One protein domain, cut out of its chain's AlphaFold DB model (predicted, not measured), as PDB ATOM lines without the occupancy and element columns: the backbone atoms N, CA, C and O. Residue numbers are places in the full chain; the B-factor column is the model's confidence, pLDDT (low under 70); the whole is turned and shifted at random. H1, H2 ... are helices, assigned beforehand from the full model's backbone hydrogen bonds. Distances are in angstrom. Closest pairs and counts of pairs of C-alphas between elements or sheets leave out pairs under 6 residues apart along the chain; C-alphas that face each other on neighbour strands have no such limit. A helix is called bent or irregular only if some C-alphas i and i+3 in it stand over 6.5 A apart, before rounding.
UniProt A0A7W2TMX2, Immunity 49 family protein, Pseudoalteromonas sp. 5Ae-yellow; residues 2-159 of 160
ATOM      1  N   SER A   2     460.565 313.762 431.926       89.75
ATOM      2  CA  SER A   2     459.721 314.291 433.013       89.75
ATOM      3  C   SER A   2     458.510 313.430 433.380       89.75
ATOM      4  O   SER A   2     458.264 313.198 434.559       89.75
ATOM      5  N   LEU A   3     457.789 312.905 432.383       89.31
ATOM      6  CA  LEU A   3     456.644 312.026 432.631       89.31
ATOM      7  C   LEU A   3     457.060 310.704 433.294       89.31
ATOM      8  O   LEU A   3     456.401 310.269 434.231       89.31
ATOM      9  N   ALA A   4     458.179 310.106 432.872       91.19
ATOM     10  CA  ALA A   4     458.700 308.887 433.492       91.19
ATOM     11  C   ALA A   4     459.050 309.121 434.971       91.19
ATOM     12  O   ALA A   4     458.711 308.304 435.820       91.19
ATOM     13  N   LEU A   5     459.643 310.278 435.294       91.12
ATOM     14  CA  LEU A   5     459.936 310.662 436.680       91.12
ATOM     15  C   LEU A   5     458.662 310.864 437.503       91.12
ATOM     16  O   LEU A   5     458.549 310.324 438.597       91.12
ATOM     17  N   CYS A   6     457.682 311.578 436.954       92.69
ATOM     18  CA  CYS A   6     456.381 311.778 437.589       92.69
ATOM     19  C   CYS A   6     455.656 310.448 437.879       92.69
ATOM     20  O   CYS A   6     455.044 310.285 438.932       92.69
ATOM     21  N   LEU A   7     455.754 309.477 436.969       93.44
ATOM     22  CA  LEU A   7     455.140 308.152 437.110       93.44
ATOM     23  C   LEU A   7     455.988 307.157 437.914       93.44
ATOM     24  O   LEU A   7     455.536 306.043 438.156       93.44
ATOM     25  N   ARG A   8     457.200 307.541 438.337       92.50
ATOM     26  CA  ARG A   8     458.193 306.662 438.987       92.50
ATOM     27  C   ARG A   8     458.539 305.441 438.130       92.50
ATOM     28  O   ARG A   8     458.933 304.395 438.640       92.50
ATOM     29  N   ASP A   9     458.445 305.594 436.814       92.31
ATOM     30  CA  ASP A   9     458.847 304.575 435.856       92.31
ATOM     31  C   ASP A   9     460.370 304.624 435.681       92.31
ATOM     32  O   ASP A   9     460.921 305.301 434.804       92.31
ATOM     33  N   THR A  10     461.065 303.922 436.577       87.50
ATOM     34  CA  THR A  10     462.529 303.883 436.596       87.50
ATOM     35  C   THR A  10     463.115 303.218 435.359       87.50
ATOM     36  O   THR A  10     464.238 303.547 434.978       87.50
ATOM     37  N   ASP A  11     462.391 302.290 434.735       90.31
ATOM     38  CA  ASP A  11     462.880 301.576 433.556       90.31
ATOM     39  C   ASP A  11     462.837 302.488 432.331       90.31
ATOM     40  O   ASP A  11     463.843 302.617 431.626       90.31
ATOM     41  N   THR A  12     461.739 303.226 432.147       90.25
ATOM     42  CA  THR A  12     461.654 304.263 431.115       90.25
ATOM     43  C   THR A  12     462.649 305.395 431.380       90.25
ATOM     44  O   THR A  12     463.319 305.844 430.449       90.25
ATOM     45  N   ALA A  13     462.827 305.837 432.632       88.00
ATOM     46  CA  ALA A  13     463.831 306.853 432.962       88.00
ATOM     47  C   ALA A  13     465.257 306.396 432.592       88.00
ATOM     48  O   ALA A  13     465.998 307.140 431.947       88.00
ATOM     49  N   LYS A  14     465.626 305.147 432.912       87.62
ATOM     50  CA  LYS A  14     466.916 304.550 432.519       87.62
ATOM     51  C   LYS A  14     467.063 304.414 431.008       87.62
ATOM     52  O   LYS A  14     468.160 304.626 430.498       87.62
ATOM     53  N   LEU A  15     465.994 304.060 430.295       89.00
ATOM     54  CA  LEU A  15     466.011 303.968 428.836       89.00
ATOM     55  C   LEU A  15     466.286 305.337 428.204       89.00
ATOM     56  O   LEU A  15     467.153 305.436 427.344       89.00
ATOM     57  N   ILE A  16     465.616 306.391 428.677       86.50
ATOM     58  CA  ILE A  16     465.812 307.762 428.178       86.50
ATOM     59  C   ILE A  16     467.235 308.266 428.471       86.50
ATOM     60  O   ILE A  16     467.800 309.005 427.676       86.50
ATOM     61  N   CYS A  17     467.868 307.833 429.565       87.88
ATOM     62  CA  CYS A  17     469.270 308.179 429.848       87.88
ATOM     63  C   CYS A  17     470.278 307.587 428.841       87.88
ATOM     64  O   CYS A  17     471.452 307.962 428.869       87.88
ATOM     65  N   ARG A  18     469.846 306.661 427.975       87.75
ATOM     66  CA  ARG A  18     470.655 306.110 426.875       87.75
ATOM     67  C   ARG A  18     470.518 306.899 425.575       87.75
ATOM     68  O   ARG A  18     471.167 306.523 424.608       87.75
ATOM     69  N   CYS A  19     469.668 307.926 425.530       86.75
ATOM     70  CA  CYS A  19     469.613 308.817 424.378       86.75
ATOM     71  C   CYS A  19     470.980 309.479 424.171       86.75
ATOM     72  O   CYS A  19     471.648 309.853 425.138       86.75
ATOM     73  N   GLU A  20     471.372 309.603 422.912       85.81
ATOM     74  CA  GLU A  20     472.577 310.307 422.484       85.81
ATOM     75  C   GLU A  20     472.212 311.753 422.105       85.81
ATOM     76  O   GLU A  20     471.041 312.072 421.876       85.81
ATOM     77  N   GLU A  21     473.191 312.661 422.101       86.31
ATOM     78  CA  GLU A  21     472.953 314.091 421.840       86.31
ATOM     79  C   GLU A  21     472.355 314.348 420.448       86.31
ATOM     80  O   GLU A  21     471.593 315.295 420.260       86.31
ATOM     81  N   ASP A  22     472.654 313.487 419.474       87.62
ATOM     82  CA  ASP A  22     472.133 313.546 418.107       87.62
ATOM     83  C   ASP A  22     470.639 313.196 418.004       87.62
ATOM     84  O   ASP A  22     470.020 313.445 416.971       87.62
ATOM     85  N   TRP A  23     470.033 312.664 419.072       87.69
ATOM     86  CA  TRP A  23     468.588 312.425 419.148       87.69
ATOM     87  C   TRP A  23     467.809 313.674 419.574       87.69
ATOM     88  O   TRP A  23     466.575 313.660 419.559       87.69
ATOM     89  N   LEU A  24     468.494 314.746 419.985       86.44
ATOM     90  CA  LEU A  24     467.851 316.010 420.319       86.44
ATOM     91  C   LEU A  24     467.342 316.685 419.042       86.44
ATOM     92  O   LEU A  24     468.116 317.005 418.144       86.44
ATOM     93  N   GLU A  25     466.039 316.970 418.999       84.75
ATOM     94  CA  GLU A  25     465.425 317.768 417.927       84.75
ATOM     95  C   GLU A  25     466.087 319.151 417.800       84.75
ATOM     96  O   GLU A  25     466.263 319.672 416.702       84.75
ATOM     97  N   PHE A  26     466.500 319.705 418.942       84.56
ATOM     98  CA  PHE A  26     467.132 321.011 419.074       84.56
ATOM     99  C   PHE A  26     468.477 320.838 419.792       84.56
ATOM    100  O   PHE A  26     468.522 320.743 421.022       84.56
ATOM    101  N   ASN A  27     469.568 320.747 419.028       88.62
ATOM    102  CA  ASN A  27     470.917 320.437 419.521       88.62
ATOM    103  C   ASN A  27     471.807 321.678 419.733       88.62
ATOM    104  O   ASN A  27     473.034 321.605 419.652       88.62
ATOM    105  N   GLU A  28     471.205 322.834 420.001       92.00
ATOM    106  CA  GLU A  28     471.938 324.062 420.300       92.00
ATOM    107  C   GLU A  28     472.685 323.951 421.642       92.00
ATOM    108  O   GLU A  28     472.263 323.189 422.521       92.00
ATOM    109  N   PRO A  29     473.761 324.739 421.856       95.31
ATOM    110  CA  PRO A  29     474.663 324.560 422.996       95.31
ATOM    111  C   PRO A  29     473.966 324.503 424.361       95.31
ATOM    112  O   PRO A  29     474.314 323.669 425.194       95.31
ATOM    113  N   PHE A  30     472.953 325.346 424.585       95.69
ATOM    114  CA  PHE A  30     472.180 325.332 425.829       95.69
ATOM    115  C   PHE A  30     471.410 324.022 426.040       95.69
ATOM    116  O   PHE A  30     471.411 323.474 427.141       95.69
ATOM    117  N   ASN A  31     470.753 323.512 424.996       93.31
ATOM    118  CA  ASN A  31     469.933 322.305 425.085       93.31
ATOM    119  C   ASN A  31     470.793 321.067 425.341       93.31
ATOM    120  O   ASN A  31     470.413 320.228 426.157       93.31
ATOM    121  N   VAL A  32     471.958 320.987 424.695       94.75
ATOM    122  CA  VAL A  32     472.936 319.915 424.921       94.75
ATOM    123  C   VAL A  32     473.460 319.962 426.357       94.75
ATOM    124  O   VAL A  32     473.403 318.955 427.062       94.75
ATOM    125  N   ALA A  33     473.868 321.140 426.842       95.94
ATOM    126  CA  ALA A  33     474.323 321.301 428.222       95.94
ATOM    127  C   ALA A  33     473.228 320.909 429.232       95.94
ATOM    128  O   ALA A  33     473.481 320.163 430.180       95.94
ATOM    129  N   LEU A  34     471.988 321.364 429.014       94.50
ATOM    130  CA  LEU A  34     470.843 321.033 429.865       94.50
ATOM    131  C   LEU A  34     470.553 319.527 429.860       94.50
ATOM    132  O   LEU A  34     470.302 318.941 430.916       94.50
ATOM    133  N   PHE A  35     470.589 318.901 428.683       92.75
ATOM    134  CA  PHE A  35     470.419 317.463 428.523       92.75
ATOM    135  C   PHE A  35     471.477 316.694 429.316       92.75
ATOM    136  O   PHE A  35     471.115 315.842 430.130       92.75
ATOM    137  N   ASN A  36     472.755 317.042 429.152       93.75
ATOM    138  CA  ASN A  36     473.864 316.398 429.852       93.75
ATOM    139  C   ASN A  36     473.755 316.569 431.369       93.75
ATOM    140  O   ASN A  36     473.868 315.583 432.102       93.75
ATOM    141  N   PHE A  37     473.420 317.771 431.849       94.56
ATOM    142  CA  PHE A  37     473.172 318.021 433.270       94.56
ATOM    143  C   PHE A  37     472.060 317.127 433.830       94.56
ATOM    144  O   PHE A  37     472.275 316.442 434.829       94.56
ATOM    145  N   VAL A  38     470.876 317.100 433.202       90.44
ATOM    146  CA  VAL A  38     469.730 316.321 433.707       90.44
ATOM    147  C   VAL A  38     469.984 314.817 433.586       90.44
ATOM    148  O   VAL A  38     469.638 314.069 434.499       90.44
ATOM    149  N   ARG A  39     470.606 314.357 432.494       90.81
ATOM    150  CA  ARG A  39     470.983 312.949 432.285       90.81
ATOM    151  C   ARG A  39     471.960 312.474 433.361       90.81
ATOM    152  O   ARG A  39     471.761 311.397 433.931       90.81
ATOM    153  N   ASN A  40     472.979 313.274 433.676       92.06
ATOM    154  CA  ASN A  40     474.018 312.893 434.632       92.06
ATOM    155  C   ASN A  40     473.501 312.730 436.069       92.06
ATOM    156  O   ASN A  40     474.077 311.963 436.835       92.06
ATOM    157  N   ILE A  41     472.360 313.330 436.423       87.56
ATOM    158  CA  ILE A  41     471.706 313.082 437.723       87.56
ATOM    159  C   ILE A  41     471.404 311.586 437.918       87.56
ATOM    160  O   ILE A  41     471.451 311.087 439.045       87.56
ATOM    161  N   PHE A  42     471.123 310.868 436.828       86.50
ATOM    162  CA  PHE A  42     470.754 309.452 436.845       86.50
ATOM    163  C   PHE A  42     471.905 308.517 436.468       86.50
ATOM    164  O   PHE A  42     471.960 307.402 436.985       86.50
ATOM    165  N   VAL A  43     472.794 308.937 435.563       87.62
ATOM    166  CA  VAL A  43     473.920 308.107 435.088       87.62
ATOM    167  C   VAL A  43     475.161 308.261 435.970       87.62
ATOM    168  O   VAL A  43     475.854 307.274 436.200       87.62
ATOM    169  N   GLN A  44     475.393 309.462 436.512       85.81
ATOM    170  CA  GLN A  44     476.493 309.797 437.423       85.81
ATOM    171  C   GLN A  44     477.889 309.450 436.874       85.81
ATOM    172  O   GLN A  44     478.745 308.955 437.607       85.81
ATOM    173  N   ASP A  45     478.123 309.692 435.582       89.38
ATOM    174  CA  ASP A  45     479.404 309.454 434.905       89.38
ATOM    175  C   ASP A  45     480.319 310.692 434.882       89.38
ATOM    176  O   ASP A  45     481.515 310.570 434.604       89.38
ATOM    177  N   MET A  46     479.790 311.870 435.224       90.75
ATOM    178  CA  MET A  46     480.499 313.153 435.232       90.75
ATOM    179  C   MET A  46     480.268 313.955 436.527       90.75
ATOM    180  O   MET A  46     479.352 313.680 437.305       90.75
ATOM    181  N   ASP A  47     481.091 314.985 436.762       93.06
ATOM    182  CA  ASP A  47     480.896 315.924 437.874       93.06
ATOM    183  C   ASP A  47     479.685 316.834 437.606       93.06
ATOM    184  O   ASP A  47     479.679 317.647 436.678       93.06
ATOM    185  N   GLN A  48     478.658 316.721 438.451       92.69
ATOM    186  CA  GLN A  48     477.421 317.495 438.330       92.69
ATOM    187  C   GLN A  48     477.650 319.014 438.433       92.69
ATOM    188  O   GLN A  48     476.890 319.787 437.850       92.69
ATOM    189  N   THR A  49     478.676 319.450 439.165       92.69
ATOM    190  CA  THR A  49     479.016 320.870 439.337       92.69
ATOM    191  C   THR A  49     479.591 321.454 438.055       92.69
ATOM    192  O   THR A  49     479.249 322.578 437.687       92.69
ATOM    193  N   GLU A  50     480.426 320.688 437.350       95.81
ATOM    194  CA  GLU A  50     480.974 321.110 436.058       95.81
ATOM    195  C   GLU A  50     479.880 321.177 434.991       95.81
ATOM    196  O   GLU A  50     479.789 322.171 434.276       95.81
ATOM    197  N   LEU A  51     478.962 320.208 434.972       96.62
ATOM    198  CA  LEU A  51     477.795 320.263 434.087       96.62
ATOM    199  C   LEU A  51     476.872 321.446 434.409       96.62
ATOM    200  O   LEU A  51     476.350 322.087 433.501       96.62
ATOM    201  N   LEU A  52     476.677 321.782 435.690       95.75
ATOM    202  CA  LEU A  52     475.904 322.969 436.064       95.75
ATOM    203  C   LEU A  52     476.579 324.248 435.559       95.75
ATOM    204  O   LEU A  52     475.906 325.126 435.023       95.75
ATOM    205  N   ARG A  53     477.901 324.358 435.728       95.69
ATOM    206  CA  ARG A  53     478.684 325.496 435.233       95.69
ATOM    207  C   ARG A  53     478.532 325.638 433.722       95.69
ATOM    208  O   ARG A  53     478.309 326.750 433.252       95.69
ATOM    209  N   GLU A  54     478.594 324.528 432.994       97.38
ATOM    210  CA  GLU A  54     478.397 324.502 431.547       97.38
ATOM    211  C   GLU A  54     477.000 325.002 431.161       97.38
ATOM    212  O   GLU A  54     476.884 325.892 430.323       97.38
ATOM    213  N   VAL A  55     475.940 324.529 431.822       97.12
ATOM    214  CA  VAL A  55     474.574 325.027 431.584       97.12
ATOM    215  C   VAL A  55     474.473 326.534 431.820       97.12
ATOM    216  O   VAL A  55     473.874 327.241 431.009       97.12
ATOM    217  N   MET A  56     475.070 327.042 432.902       96.12
ATOM    218  CA  MET A  56     475.056 328.477 433.202       96.12
ATOM    219  C   MET A  56     475.806 329.285 432.138       96.12
ATOM    220  O   MET A  56     475.295 330.310 431.692       96.12
ATOM    221  N   GLU A  57     476.967 328.814 431.681       97.06
ATOM    222  CA  GLU A  57     477.714 329.440 430.586       97.06
ATOM    223  C   GLU A  57     476.892 329.442 429.291       97.06
ATOM    224  O   GLU A  57     476.715 330.485 428.662       97.06
ATOM    225  N   LYS A  58     476.321 328.289 428.916       97.62
ATOM    226  CA  LYS A  58     475.538 328.138 427.681       97.62
ATOM    227  C   LYS A  58     474.166 328.805 427.733       97.62
ATOM    228  O   LYS A  58     473.520 328.893 426.697       97.62
ATOM    229  N   SER A  59     473.735 329.305 428.889       96.12
ATOM    230  CA  SER A  59     472.512 330.108 429.020       96.12
ATOM    231  C   SER A  59     472.688 331.580 428.616       96.12
ATOM    232  O   SER A  59     471.699 332.304 428.507       96.12
ATOM    233  N   GLY A  60     473.933 332.024 428.400       94.25
ATOM    234  CA  GLY A  60     474.266 333.398 428.030       94.25
ATOM    235  C   GLY A  60     473.842 333.796 426.607       94.25
ATOM    236  O   GLY A  60     473.637 332.933 425.746       94.25
ATOM    237  N   PRO A  61     473.739 335.109 426.324       93.75
ATOM    238  CA  PRO A  61     473.338 335.635 425.013       93.75
ATOM    239  C   PRO A  61     474.311 335.275 423.876       93.75
ATOM    240  O   PRO A  61     473.962 335.384 422.705       93.75
ATOM    241  N   GLU A  62     475.526 334.824 424.192       95.38
ATOM    242  CA  GLU A  62     476.497 334.303 423.223       95.38
ATOM    243  C   GLU A  62     476.078 332.944 422.635       95.38
ATOM    244  O   GLU A  62     476.579 332.536 421.585       95.38
ATOM    245  N   HIS A  63     475.184 332.233 423.322       95.38
ATOM    246  CA  HIS A  63     474.768 330.866 423.004       95.38
ATOM    247  C   HIS A  63     473.253 330.711 422.826       95.38
ATOM    248  O   HIS A  63     472.806 329.689 422.306       95.38
ATOM    249  N   VAL A  64     472.477 331.717 423.235       94.06
ATOM    250  CA  VAL A  64     471.016 331.743 423.157       94.06
ATOM    251  C   VAL A  64     470.585 332.986 422.386       94.06
ATOM    252  O   VAL A  64     470.861 334.109 422.803       94.06
ATOM    253  N   ASP A  65     469.892 332.783 421.268       91.44
ATOM    254  CA  ASP A  65     469.342 333.879 420.473       91.44
ATOM    255  C   ASP A  65     468.209 334.626 421.206       91.44
ATOM    256  O   ASP A  65     467.602 334.129 422.158       91.44
ATOM    257  N   GLU A  66     467.905 335.841 420.744       90.00
ATOM    258  CA  GLU A  66     466.916 336.728 421.369       90.00
ATOM    259  C   GLU A  66     465.507 336.120 421.428       90.00
ATOM    260  O   GLU A  66     464.786 336.331 422.403       90.00
ATOM    261  N   PHE A  67     465.126 335.317 420.430       88.56
ATOM    262  CA  PHE A  67     463.824 334.657 420.394       88.56
ATOM    263  C   PHE A  67     463.725 333.551 421.454       88.56
ATOM    264  O   PHE A  67     462.682 333.373 422.085       88.56
ATOM    265  N   ARG A  68     464.821 332.827 421.707       88.75
ATOM    266  CA  ARG A  68     464.884 331.761 422.715       88.75
ATOM    267  C   ARG A  68     465.179 332.255 424.128       88.75
ATOM    268  O   ARG A  68     464.826 331.568 425.092       88.75
ATOM    269  N   ALA A  69     465.773 333.436 424.275       92.12
ATOM    270  CA  ALA A  69     466.161 333.993 425.568       92.12
ATOM    271  C   ALA A  69     465.014 334.022 426.603       92.12
ATOM    272  O   ALA A  69     465.264 333.671 427.762       92.12
ATOM    273  N   PRO A  70     463.753 334.354 426.259       92.25
ATOM    274  CA  PRO A  70     462.653 334.286 427.213       92.25
ATOM    275  C   PRO A  70     462.374 332.873 427.741       92.25
ATOM    276  O   PRO A  70     462.116 332.732 428.933       92.25
ATOM    277  N   TYR A  71     462.470 331.831 426.907       91.38
ATOM    278  CA  TYR A  71     462.268 330.439 427.339       91.38
ATOM    279  C   TYR A  71     463.368 330.003 428.308       91.38
ATOM    280  O   TYR A  71     463.086 329.444 429.369       91.38
ATOM    281  N   VAL A  72     464.626 330.306 427.983       94.25
ATOM    282  CA  VAL A  72     465.774 329.990 428.848       94.25
ATOM    283  C   VAL A  72     465.643 330.692 430.195       94.25
ATOM    284  O   VAL A  72     465.658 330.039 431.237       94.25
ATOM    285  N   ASN A  73     465.415 332.003 430.180       94.31
ATOM    286  CA  ASN A  73     465.399 332.814 431.392       94.31
ATOM    287  C   ASN A  73     464.156 332.606 432.265       94.31
ATOM    288  O   ASN A  73     464.252 332.693 433.488       94.31
ATOM    289  N   LYS A  74     462.983 332.365 431.666       93.62
ATOM    290  CA  LYS A  74     461.713 332.276 432.405       93.62
ATOM    291  C   LYS A  74     461.260 330.843 432.680       93.62
ATOM    292  O   LYS A  74     460.486 330.654 433.612       93.62
ATOM    293  N   LEU A  75     461.727 329.845 431.924       93.38
ATOM    294  CA  LEU A  75     461.301 328.450 432.094       93.38
ATOM    295  C   LEU A  75     462.445 327.555 432.573       93.38
ATOM    296  O   LEU A  75     462.331 326.928 433.626       93.38
ATOM    297  N   PHE A  76     463.563 327.511 431.840       94.75
ATOM    298  CA  PHE A  76     464.616 326.525 432.101       94.75
ATOM    299  C   PHE A  76     465.525 326.881 433.281       94.75
ATOM    300  O   PHE A  76     465.768 326.021 434.124       94.75
ATOM    301  N   LEU A  77     465.995 328.129 433.395       96.38
ATOM    302  CA  LEU A  77     466.827 328.553 434.529       96.38
ATOM    303  C   LEU A  77     466.083 328.465 435.878       96.38
ATOM    304  O   LEU A  77     466.652 327.917 436.822       96.38
ATOM    305  N   PRO A  78     464.809 328.889 435.999       97.25
ATOM    306  CA  PRO A  78     464.044 328.679 437.229       97.25
ATOM    307  C   PRO A  78     463.841 327.198 437.559       97.25
ATOM    308  O   PRO A  78     463.924 326.816 438.720       97.25
ATOM    309  N   TYR A  79     463.613 326.350 436.552       95.31
ATOM    310  CA  TYR A  79     463.549 324.897 436.729       95.31
ATOM    311  C   TYR A  79     464.876 324.310 437.244       95.31
ATOM    312  O   TYR A  79     464.870 323.475 438.149       95.31
ATOM    313  N   LEU A  80     466.011 324.763 436.708       95.94
ATOM    314  CA  LEU A  80     467.340 324.354 437.165       95.94
ATOM    315  C   LEU A  80     467.619 324.787 438.603       95.94
ATOM    316  O   LEU A  80     468.216 324.024 439.354       95.94
ATOM    317  N   ASP A  81     467.143 325.959 439.018       97.50
ATOM    318  CA  ASP A  81     467.295 326.422 440.401       97.50
ATOM    319  C   ASP A  81     466.614 325.468 441.406       97.50
ATOM    320  O   ASP A  81     467.145 325.196 442.485       97.50
ATOM    321  N   VAL A  82     465.487 324.852 441.021       97.81
ATOM    322  CA  VAL A  82     464.838 323.799 441.825       97.81
ATOM    323  C   VAL A  82     465.726 322.556 441.936       97.81
ATOM    324  O   VAL A  82     465.826 321.962 443.013       97.81
ATOM    325  N   TRP A  83     466.396 322.165 440.847       95.56
ATOM    326  CA  TRP A  83     467.368 321.070 440.877       95.56
ATOM    327  C   TRP A  83     468.560 321.379 441.769       95.56
ATOM    328  O   TRP A  83     468.958 320.516 442.546       95.56
ATOM    329  N   VAL A  84     469.109 322.593 441.696       95.50
ATOM    330  CA  VAL A  84     470.226 323.017 442.552       95.50
ATOM    331  C   VAL A  84     469.849 322.888 444.025       95.50
ATOM    332  O   VAL A  84     470.614 322.301 444.794       95.50
ATOM    333  N   ALA A  85     468.656 323.344 444.412       97.69
ATOM    334  CA  ALA A  85     468.167 323.202 445.779       97.69
ATOM    335  C   ALA A  85     468.032 321.730 446.217       97.69
ATOM    336  O   ALA A  85     468.452 321.362 447.317       97.69
ATOM    337  N   LEU A  86     467.490 320.872 445.343       96.31
ATOM    338  CA  LEU A  86     467.338 319.437 445.603       96.31
ATOM    339  C   LEU A  86     468.689 318.719 445.737       96.31
ATOM    340  O   LEU A  86     468.888 317.926 446.656       96.31
ATOM    341  N   LEU A  87     469.626 318.991 444.827       93.56
ATOM    342  CA  LEU A  87     470.959 318.385 444.829       93.56
ATOM    343  C   LEU A  87     471.794 318.858 446.025       93.56
ATOM    344  O   LEU A  87     472.552 318.069 446.585       93.56
ATOM    345  N   SER A  88     471.596 320.105 446.459       95.19
ATOM    346  CA  SER A  88     472.268 320.684 447.630       95.19
ATOM    347  C   SER A  88     471.597 320.330 448.961       95.19
ATOM    348  O   SER A  88     472.115 320.699 450.013       95.19
ATOM    349  N   ASN A  89     470.463 319.617 448.938       97.06
ATOM    350  CA  ASN A  89     469.663 319.291 450.122       97.06
ATOM    351  C   ASN A  89     469.267 320.541 450.952       97.06
ATOM    352  O   ASN A  89     469.300 320.517 452.183       97.06
ATOM    353  N   ASP A  90     468.894 321.637 450.279       98.31
ATOM    354  CA  ASP A  90     468.460 322.896 450.903       98.31
ATOM    355  C   ASP A  90     466.948 323.121 450.708       98.31
ATOM    356  O   ASP A  90     466.490 323.627 449.680       98.31
ATOM    357  N   GLU A  91     466.153 322.771 451.724       98.31
ATOM    358  CA  GLU A  91     464.692 322.930 451.695       98.31
ATOM    359  C   GLU A  91     464.261 324.405 451.609       98.31
ATOM    360  O   GLU A  91     463.249 324.742 450.987       98.31
ATOM    361  N   ALA A  92     465.007 325.313 452.247       98.44
ATOM    362  CA  ALA A  92     464.658 326.728 452.253       98.44
ATOM    363  C   ALA A  92     464.867 327.338 450.863       98.44
ATOM    364  O   ALA A  92     464.041 328.137 450.413       98.44
ATOM    365  N   HIS A  93     465.952 326.959 450.183       98.56
ATOM    366  CA  HIS A  93     466.169 327.272 448.772       98.56
ATOM    367  C   HIS A  93     465.079 326.643 447.913       98.56
ATOM    368  O   HIS A  93     464.428 327.375 447.170       98.56
ATOM    369  N   TYR A  94     464.782 325.356 448.101       98.69
ATOM    370  CA  TYR A  94     463.753 324.654 447.334       98.69
ATOM    371  C   TYR A  94     462.411 325.386 447.383       98.69
ATOM    372  O   TYR A  94     461.836 325.665 446.336       98.69
ATOM    373  N   LYS A  95     461.948 325.787 448.576       98.31
ATOM    374  CA  LYS A  95     460.681 326.521 448.753       98.31
ATOM    375  C   LYS A  95     460.619 327.815 447.941       98.31
ATOM    376  O   LYS A  95     459.570 328.135 447.386       98.31
ATOM    377  N   ARG A  96     461.727 328.559 447.857       98.38
ATOM    378  CA  ARG A  96     461.798 329.793 447.057       98.38
ATOM    379  C   ARG A  96     461.883 329.484 445.563       98.38
ATOM    380  O   ARG A  96     461.148 330.087 444.784       98.38
ATOM    381  N   ALA A  97     462.738 328.537 445.187       98.56
ATOM    382  CA  ALA A  97     462.979 328.151 443.801       98.56
ATOM    383  C   ALA A  97     461.712 327.584 443.146       98.56
ATOM    384  O   ALA A  97     461.308 328.046 442.083       98.56
ATOM    385  N   ILE A  98     461.024 326.646 443.812       98.31
ATOM    386  CA  ILE A  98     459.810 326.018 443.278       98.31
ATOM    387  C   ILE A  98     458.680 327.038 443.117       98.31
ATOM    388  O   ILE A  98     458.007 327.044 442.090       98.31
ATOM    389  N   TYR A  99     458.507 327.947 444.083       97.94
ATOM    390  CA  TYR A  99     457.523 329.024 443.980       97.94
ATOM    391  C   TYR A  99     457.825 329.913 442.771       97.94
ATOM    392  O   TYR A  99     456.934 330.200 441.972       97.94
ATOM    393  N   LYS A 100     459.094 330.304 442.600       98.00
ATOM    394  CA  LYS A 100     459.495 331.174 441.496       98.00
ATOM    395  C   LYS A 100     459.342 330.499 440.136       98.00
ATOM    396  O   LYS A 100     458.863 331.136 439.201       98.00
ATOM    397  N   ALA A 101     459.710 329.224 440.034       97.81
ATOM    398  CA  ALA A 101     459.551 328.442 438.816       97.81
ATOM    399  C   ALA A 101     458.074 328.323 438.414       97.81
ATOM    400  O   ALA A 101     457.743 328.543 437.252       97.81
ATOM    401  N   ILE A 102     457.179 328.053 439.373       96.12
ATOM    402  CA  ILE A 102     455.727 328.007 439.141       96.12
ATOM    403  C   ILE A 102     455.211 329.361 438.648       96.12
ATOM    404  O   ILE A 102     454.508 329.412 437.643       96.12
ATOM    405  N   GLU A 103     455.559 330.451 439.338       95.50
ATOM    406  CA  GLU A 103     455.106 331.805 438.997       95.50
ATOM    407  C   GLU A 103     455.550 332.216 437.588       95.50
ATOM    408  O   GLU A 103     454.741 332.709 436.800       95.50
ATOM    409  N   LEU A 104     456.823 331.995 437.249       95.06
ATOM    410  CA  LEU A 104     457.359 332.357 435.938       95.06
ATOM    411  C   LEU A 104     456.784 331.486 434.823       95.06
ATOM    412  O   LEU A 104     456.435 332.026 433.777       95.06
ATOM    413  N   HIS A 105     456.630 330.180 435.055       94.31
ATOM    414  CA  HIS A 105     456.004 329.279 434.092       94.31
ATOM    415  C   HIS A 105     454.543 329.673 433.852       94.31
ATOM    416  O   HIS A 105     454.133 329.866 432.712       94.31
ATOM    417  N   TYR A 106     453.766 329.887 434.917       92.00
ATOM    418  CA  TYR A 106     452.382 330.351 434.809       92.00
ATOM    419  C   TYR A 106     452.284 331.673 434.039       92.00
ATOM    420  O   TYR A 106     451.463 331.796 433.132       92.00
ATOM    421  N   THR A 107     453.132 332.648 434.372       91.50
ATOM    422  CA  THR A 107     453.133 333.960 433.711       91.50
ATOM    423  C   THR A 107     453.496 333.830 432.238       91.50
ATOM    424  O   THR A 107     452.829 334.416 431.402       91.50
ATOM    425  N   PHE A 108     454.507 333.027 431.900       91.88
ATOM    426  CA  PHE A 108     454.956 332.852 430.520       91.88
ATOM    427  C   PHE A 108     453.853 332.326 429.598       91.88
ATOM    428  O   PHE A 108     453.733 332.796 428.474       91.88
ATOM    429  N   TYR A 109     453.046 331.367 430.055       89.56
ATOM    430  CA  TYR A 109     451.994 330.781 429.218       89.56
ATOM    431  C   TYR A 109     450.661 331.544 429.263       89.56
ATOM    432  O   TYR A 109     449.850 331.361 428.361       89.56
ATOM    433  N   ASN A 110     450.418 332.391 430.272       87.62
ATOM    434  CA  ASN A 110     449.206 333.229 430.332       87.62
ATOM    435  C   ASN A 110     449.408 334.649 429.787       87.62
ATOM    436  O   ASN A 110     448.443 335.274 429.357       87.62
ATOM    437  N   ASP A 111     450.635 335.159 429.826       87.56
ATOM    438  CA  ASP A 111     451.032 336.473 429.317       87.56
ATOM    439  C   ASP A 111     452.387 336.346 428.594       87.56
ATOM    440  O   ASP A 111     453.440 336.743 429.114       87.56
ATOM    441  N   PRO A 112     452.399 335.673 427.426       84.94
ATOM    442  CA  PRO A 112     453.634 335.392 426.721       84.94
ATOM    443  C   PRO A 112     454.311 336.667 426.216       84.94
ATOM    444  O   PRO A 112     453.637 337.590 425.753       84.94
ATOM    445  N   PRO A 113     455.658 336.719 426.241       85.12
ATOM    446  CA  PRO A 113     456.400 337.773 425.562       85.12
ATOM    447  C   PRO A 113     455.982 337.885 424.094       85.12
ATOM    448  O   PRO A 113     455.700 336.878 423.443       85.12
ATOM    449  N   GLU A 114     455.995 339.106 423.560       82.44
ATOM    450  CA  GLU A 114     455.695 339.345 422.150       82.44
ATOM    451  C   GLU A 114     456.583 338.472 421.249       82.44
ATOM    452  O   GLU A 114     457.795 338.376 421.444       82.44
ATOM    453  N   GLY A 115     455.960 337.800 420.280       78.94
ATOM    454  CA  GLY A 115     456.646 336.894 419.360       78.94
ATOM    455  C   GLY A 115     456.913 335.488 419.904       78.94
ATOM    456  O   GLY A 115     457.348 334.645 419.126       78.94
ATOM    457  N   ALA A 116     456.622 335.183 421.173       79.31
ATOM    458  CA  ALA A 116     456.765 333.822 421.685       79.31
ATOM    459  C   ALA A 116     455.739 332.871 421.044       79.31
ATOM    460  O   ALA A 116     454.547 333.168 420.948       79.31
ATOM    461  N   VAL A 117     456.201 331.689 420.637       74.06
ATOM    462  CA  VAL A 117     455.336 330.586 420.212       74.06
ATOM    463  C   VAL A 117     454.919 329.812 421.459       74.06
ATOM    464  O   VAL A 117     455.733 329.115 422.070       74.06
ATOM    465  N   THR A 118     453.659 329.941 421.857       71.75
ATOM    466  CA  THR A 118     453.111 329.215 423.006       71.75
ATOM    467  C   THR A 118     452.049 328.220 422.590       71.75
ATOM    468  O   THR A 118     451.226 328.490 421.718       71.75
ATOM    469  N   TRP A 119     452.031 327.091 423.285       69.25
ATOM    470  CA  TRP A 119     450.935 326.139 423.241       69.25
ATOM    471  C   TRP A 119     450.002 326.453 424.409       69.25
ATOM    472  O   TRP A 119     450.445 326.506 425.559       69.25
ATOM    473  N   GLU A 120     448.722 326.699 424.131       67.31
ATOM    474  CA  GLU A 120     447.729 326.819 425.199       67.31
ATOM    475  C   GLU A 120     447.663 325.506 425.988       67.31
ATOM    476  O   GLU A 120     447.575 324.422 425.411       67.31
ATOM    477  N   GLY A 121     447.688 325.606 427.317       62.50
ATOM    478  CA  GLY A 121     447.532 324.448 428.195       62.50
ATOM    479  C   GLY A 121     448.788 323.598 428.387       62.50
ATOM    480  O   GLY A 121     448.656 322.441 428.789       62.50
ATOM    481  N   ASP A 122     449.986 324.140 428.137       75.00
ATOM    482  CA  ASP A 122     451.218 323.413 428.445       75.00
ATOM    483  C   ASP A 122     451.305 323.094 429.947       75.00
ATOM    484  O   ASP A 122     451.121 323.948 430.823       75.00
ATOM    485  N   VAL A 123     451.548 321.821 430.244       81.56
ATOM    486  CA  VAL A 123     451.590 321.306 431.610       81.56
ATOM    487  C   VAL A 123     453.015 321.456 432.113       81.56
ATOM    488  O   VAL A 123     453.953 321.015 431.456       81.56
ATOM    489  N   ALA A 124     453.185 321.998 433.321       91.19
ATOM    490  CA  ALA A 124     454.483 322.186 433.970       91.19
ATOM    491  C   ALA A 124     455.149 320.852 434.399       91.19
ATOM    492  O   ALA A 124     455.468 320.634 435.572       91.19
ATOM    493  N   LEU A 125     455.350 319.922 433.459       91.69
ATOM    494  CA  LEU A 125     455.853 318.567 433.687       91.69
ATOM    495  C   LEU A 125     457.300 318.565 434.173       91.69
ATOM    496  O   LEU A 125     457.649 317.735 435.005       91.69
ATOM    497  N   LEU A 126     458.141 319.487 433.691       92.75
ATOM    498  CA  LEU A 126     459.525 319.629 434.165       92.75
ATOM    499  C   LEU A 126     459.558 319.950 435.665       92.75
ATOM    500  O   LEU A 126     460.217 319.255 436.438       92.75
ATOM    501  N   ILE A 127     458.771 320.944 436.083       96.25
ATOM    502  CA  ILE A 127     458.632 321.345 437.489       96.25
ATOM    503  C   ILE A 127     458.018 320.201 438.312       96.25
ATOM    504  O   ILE A 127     458.509 319.876 439.391       96.25
ATOM    505  N   SER A 128     456.986 319.541 437.780       96.38
ATOM    506  CA  SER A 128     456.322 318.407 438.439       96.38
ATOM    507  C   SER A 128     457.267 317.223 438.654       96.38
ATOM    508  O   SER A 128     457.209 316.572 439.695       96.38
ATOM    509  N   ALA A 129     458.175 316.960 437.714       95.06
ATOM    510  CA  ALA A 129     459.146 315.878 437.815       95.06
ATOM    511  C   ALA A 129     460.150 316.102 438.954       95.06
ATOM    512  O   ALA A 129     460.318 315.225 439.801       95.06
ATOM    513  N   VAL A 130     460.781 317.280 439.022       96.06
ATOM    514  CA  VAL A 130     461.722 317.588 440.113       96.06
ATOM    515  C   VAL A 130     461.003 317.693 441.463       96.06
ATOM    516  O   VAL A 130     461.536 317.248 442.477       96.06
ATOM    517  N   ALA A 131     459.762 318.191 441.485       97.56
ATOM    518  CA  ALA A 131     458.932 318.192 442.687       97.56
ATOM    519  C   ALA A 131     458.594 316.773 443.171       97.56
ATOM    520  O   ALA A 131     458.659 316.516 444.369       97.56
ATOM    521  N   SER A 132     458.298 315.848 442.250       96.81
ATOM    522  CA  SER A 132     458.047 314.437 442.581       96.81
ATOM    523  C   SER A 132     459.272 313.813 443.250       96.81
ATOM    524  O   SER A 132     459.150 313.156 444.277       96.81
ATOM    525  N   LEU A 133     460.470 314.088 442.722       95.50
ATOM    526  CA  LEU A 133     461.724 313.612 443.309       95.50
ATOM    527  C   LEU A 133     462.020 314.252 444.671       95.50
ATOM    528  O   LEU A 133     462.477 313.563 445.581       95.50
ATOM    529  N   ALA A 134     461.757 315.550 444.832       97.50
ATOM    530  CA  ALA A 134     461.915 316.240 446.111       97.50
ATOM    531  C   ALA A 134     460.979 315.666 447.186       97.50
ATOM    532  O   ALA A 134     461.397 315.457 448.327       97.50
ATOM    533  N   TYR A 135     459.739 315.350 446.809       97.75
ATOM    534  CA  TYR A 135     458.789 314.678 447.685       97.75
ATOM    535  C   TYR A 135     459.241 313.255 448.032       97.75
ATOM    536  O   TYR A 135     459.355 312.930 449.210       97.75
ATOM    537  N   ASP A 136     459.585 312.434 447.039       95.50
ATOM    538  CA  ASP A 136     459.978 311.038 447.264       95.50
ATOM    539  C   ASP A 136     461.246 310.924 448.130       95.50
ATOM    540  O   ASP A 136     461.364 310.019 448.957       95.50
ATOM    541  N   LYS A 137     462.205 311.845 447.959       94.94
ATOM    542  CA  LYS A 137     463.498 311.805 448.657       94.94
ATOM    543  C   LYS A 137     463.472 312.468 450.036       94.94
ATOM    544  O   LYS A 137     464.172 312.009 450.936       94.94
ATOM    545  N   HIS A 138     462.711 313.551 450.196       97.50
ATOM    546  CA  HIS A 138     462.781 314.406 451.388       97.50
ATOM    547  C   HIS A 138     461.420 314.730 452.024       97.50
ATOM    548  O   HIS A 138     461.379 315.335 453.094       97.50
ATOM    549  N   GLY A 139     460.302 314.367 451.391       97.62
ATOM    550  CA  GLY A 139     458.953 314.748 451.823       97.62
ATOM    551  C   GLY A 139     458.608 316.220 451.570       97.62
ATOM    552  O   GLY A 139     457.593 316.708 452.074       97.62
ATOM    553  N   TRP A 140     459.436 316.944 450.809       98.31
ATOM    554  CA  TRP A 140     459.234 318.366 450.539       98.31
ATOM    555  C   TRP A 140     457.983 318.608 449.697       98.31
ATOM    556  O   TRP A 140     457.678 317.869 448.764       98.31
ATOM    557  N   GLN A 141     457.249 319.657 450.056       97.44
ATOM    558  CA  GLN A 141     455.935 319.966 449.502       97.44
ATOM    559  C   GLN A 141     456.020 321.099 448.483       97.44
ATOM    560  O   GLN A 141     456.787 322.048 448.667       97.44
ATOM    561  N   VAL A 142     455.174 321.043 447.455       97.25
ATOM    562  CA  VAL A 142     454.940 322.199 446.585       97.25
ATOM    563  C   VAL A 142     453.975 323.190 447.253       97.25
ATOM    564  O   VAL A 142     453.204 322.798 448.134       97.25
ATOM    565  N   PRO A 143     453.979 324.476 446.851       95.50
ATOM    566  CA  PRO A 143     452.969 325.437 447.280       95.50
ATOM    567  C   PRO A 143     451.546 324.960 446.974       95.50
ATOM    568  O   PRO A 143     451.314 324.184 446.042       95.50
ATOM    569  N   ASP A 144     450.569 325.461 447.730       93.88
ATOM    570  CA  ASP A 144     449.167 325.183 447.436       93.88
ATOM    571  C   ASP A 144     448.726 325.935 446.173       93.88
ATOM    572  O   ASP A 144     448.513 327.144 446.192       93.88
ATOM    573  N   THR A 145     448.657 325.220 445.049       91.56
ATOM    574  CA  THR A 145     448.263 325.768 443.750       91.56
ATOM    575  C   THR A 145     447.479 324.735 442.939       91.56
ATOM    576  O   THR A 145     447.827 323.551 442.979       91.56
ATOM    577  N   PRO A 146     446.453 325.153 442.171       89.81
ATOM    578  CA  PRO A 146     445.787 324.284 441.202       89.81
ATOM    579  C   PRO A 146     446.613 324.078 439.921       89.81
ATOM    580  O   PRO A 146     446.243 323.258 439.088       89.81
ATOM    581  N   TYR A 147     447.706 324.827 439.738       91.31
ATOM    582  CA  TYR A 147     448.492 324.816 438.501       91.31
ATOM    583  C   TYR A 147     449.353 323.561 438.331       91.31
ATOM    584  O   TYR A 147     449.659 323.161 437.209       91.31
ATOM    585  N   LEU A 148     449.753 322.937 439.441       93.88
ATOM    586  CA  LEU A 148     450.534 321.709 439.419       93.88
ATOM    587  C   LEU A 148     449.638 320.484 439.657       93.88
ATOM    588  O   LEU A 148     448.789 320.513 440.552       93.88
ATOM    589  N   PRO A 149     449.854 319.373 438.931       93.31
ATOM    590  CA  PRO A 149     449.117 318.133 439.137       93.31
ATOM    591  C   PRO A 149     449.599 317.429 440.415       93.31
ATOM    592  O   PRO A 149     450.414 316.511 440.367       93.31
ATOM    593  N   LYS A 150     449.100 317.851 441.583       94.25
ATOM    594  CA  LYS A 150     449.507 317.288 442.887       94.25
ATOM    595  C   LYS A 150     449.318 315.776 442.981       94.25
ATOM    596  O   LYS A 150     450.199 315.103 443.499       94.25
ATOM    597  N   TRP A 151     448.246 315.241 442.397       93.50
ATOM    598  CA  TRP A 151     448.002 313.797 442.344       93.50
ATOM    599  C   TRP A 151     449.146 313.031 441.665       93.50
ATOM    600  O   TRP A 151     449.488 311.917 442.059       93.50
ATOM    601  N   LEU A 152     449.780 313.654 440.670       93.81
ATOM    602  CA  LEU A 152     450.943 313.113 439.986       93.81
ATOM    603  C   LEU A 152     452.201 313.312 440.841       93.81
ATOM    604  O   LEU A 152     452.964 312.370 441.021       93.81
ATOM    605  N   ILE A 153     452.389 314.492 441.440       95.81
ATOM    606  CA  ILE A 153     453.557 314.804 442.284       95.81
ATOM    607  C   ILE A 153     453.611 313.937 443.546       95.81
ATOM    608  O   ILE A 153     454.684 313.484 443.924       95.81
ATOM    609  N   TYR A 154     452.472 313.647 444.169       95.88
ATOM    610  CA  TYR A 154     452.376 312.903 445.429       95.88
ATOM    611  C   TYR A 154     451.998 311.433 445.254       95.88
ATOM    612  O   TYR A 154     451.748 310.744 446.240       95.88
ATOM    613  N   LYS A 155     452.015 310.938 444.008       93.50
ATOM    614  CA  LYS A 155     451.806 309.518 443.689       93.50
ATOM    615  C   LYS A 155     450.417 308.995 444.093       93.50
ATOM    616  O   LYS A 155     450.246 307.825 444.416       93.50
ATOM    617  N   GLU A 156     449.400 309.853 444.052       92.88
ATOM    618  CA  GLU A 156     448.031 309.521 444.481       92.88
ATOM    619  C   GLU A 156     447.322 308.559 443.508       92.88
ATOM    620  O   GLU A 156     446.351 307.905 443.876       92.88
ATOM    621  N   PHE A 157     447.835 308.417 442.282       88.62
ATOM    622  CA  PHE A 157     447.302 307.517 441.255       88.62
ATOM    623  C   PHE A 157     447.507 306.022 441.540       88.62
ATOM    624  O   PHE A 157     446.888 305.199 440.874       88.62
ATOM    625  N   GLU A 158     448.357 305.640 442.498       80.44
ATOM    626  CA  GLU A 158     448.510 304.229 442.893       80.44
ATOM    627  C   GLU A 158     447.398 303.738 443.828       80.44
ATOM    628  O   GLU A 158     447.264 302.536 444.054       80.44
ATOM    629  N   TYR A 159     446.608 304.660 444.376       66.06
ATOM    630  CA  TYR A 159     445.523 304.371 445.313       66.06
ATOM    631  C   TYR A 159     444.131 304.561 444.686       66.06
ATOM    632  O   TYR A 159     443.137 304.564 445.417       66.06
TER     633      TYR A 159
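Overview. This is residues 2 to 159 of the 160 residues of the protein "Immunity 49 family protein" of Pseudoalteromonas sp. 5Ae-yellow (UniProt A0A7W2TMX2). Three helices, H5, H6 and H7, make an up-and-down bundle, each running against the one before it, and a helical hairpin, H3 and H4, stands next to H5. The short H1 and H8 pack on H7; H2 meets H1 at a corner. The 158 printed residues hold nine named helices, H1 to H9 in chain order, and no named strand, an all-helix class. The whole is compact, with a radius of gyration of the C-alphas of 15.5 A and spans of 46 by 39 by 29 A.

Arrangement. H6, residues 91 to 110, and H5, residues 69 to 87, touch as a hairpin at a shallow tilt of 23 degrees, closest at the C-alphas of Pro 78 and Ala 101, 4.8 A. H5 is only just irregular, C-alphas 74 and 77 being 6.7 A apart, with a kink of 33 degrees near residue 77. The hub is H7, residues 125 to 138; its closest C-alphas are Ile 127 to Tyr 79 of H5, 6.1 A, and to Ala 101 of H6, 7.3 A, the latter pair a hairpin. H5 touches it with residues 79 to 86 alone, H6 with 98 to 102 alone. H7 also touches H1, residues 2 to 6, with the C-alphas of Ala 129 and Cys 6 closest, 5.0 A, and H8, residues 150 to 153, with those of Ser 132 and Ile 153, 4.5 A. H2, residues 10 to 16, touches H1 only at the corner, closest at the C-alphas of Ala 13 and Ala 4, 5.5 A. H3, residues 29 to 43, and H4, residues 48 to 58, touch as a hairpin at 14 degrees, closest at the C-alphas of Phe 30 and Lys 58, 4.8 A; both are near H5. H9, residues 156 to 159, touches no helix. Every O i to N i+4 pair is within hydrogen-bond range in H1, H2, H4, H6 and H7, 10 of 11 in H3 and 13 of 15 in H5; H8 and H9 are too short for one.

Along the chain. H6 is 28.3 A long from C-alpha 91 at (464.692, 322.930, 451.695), H5 25.3 A, H3 20.4 A and H7 19.5 A. H9 ends at C-alpha 159, (445.523, 304.371, 445.313).

Size, cuts and confidence. The printed part has no cut; its farthest C-alphas, Glu 62 and Tyr 159, are 48.4 A apart. The links H2 to H3, H6 to H7 and H7 to H8 are long. Residues 119 to 121 and 159 have pLDDT under 70.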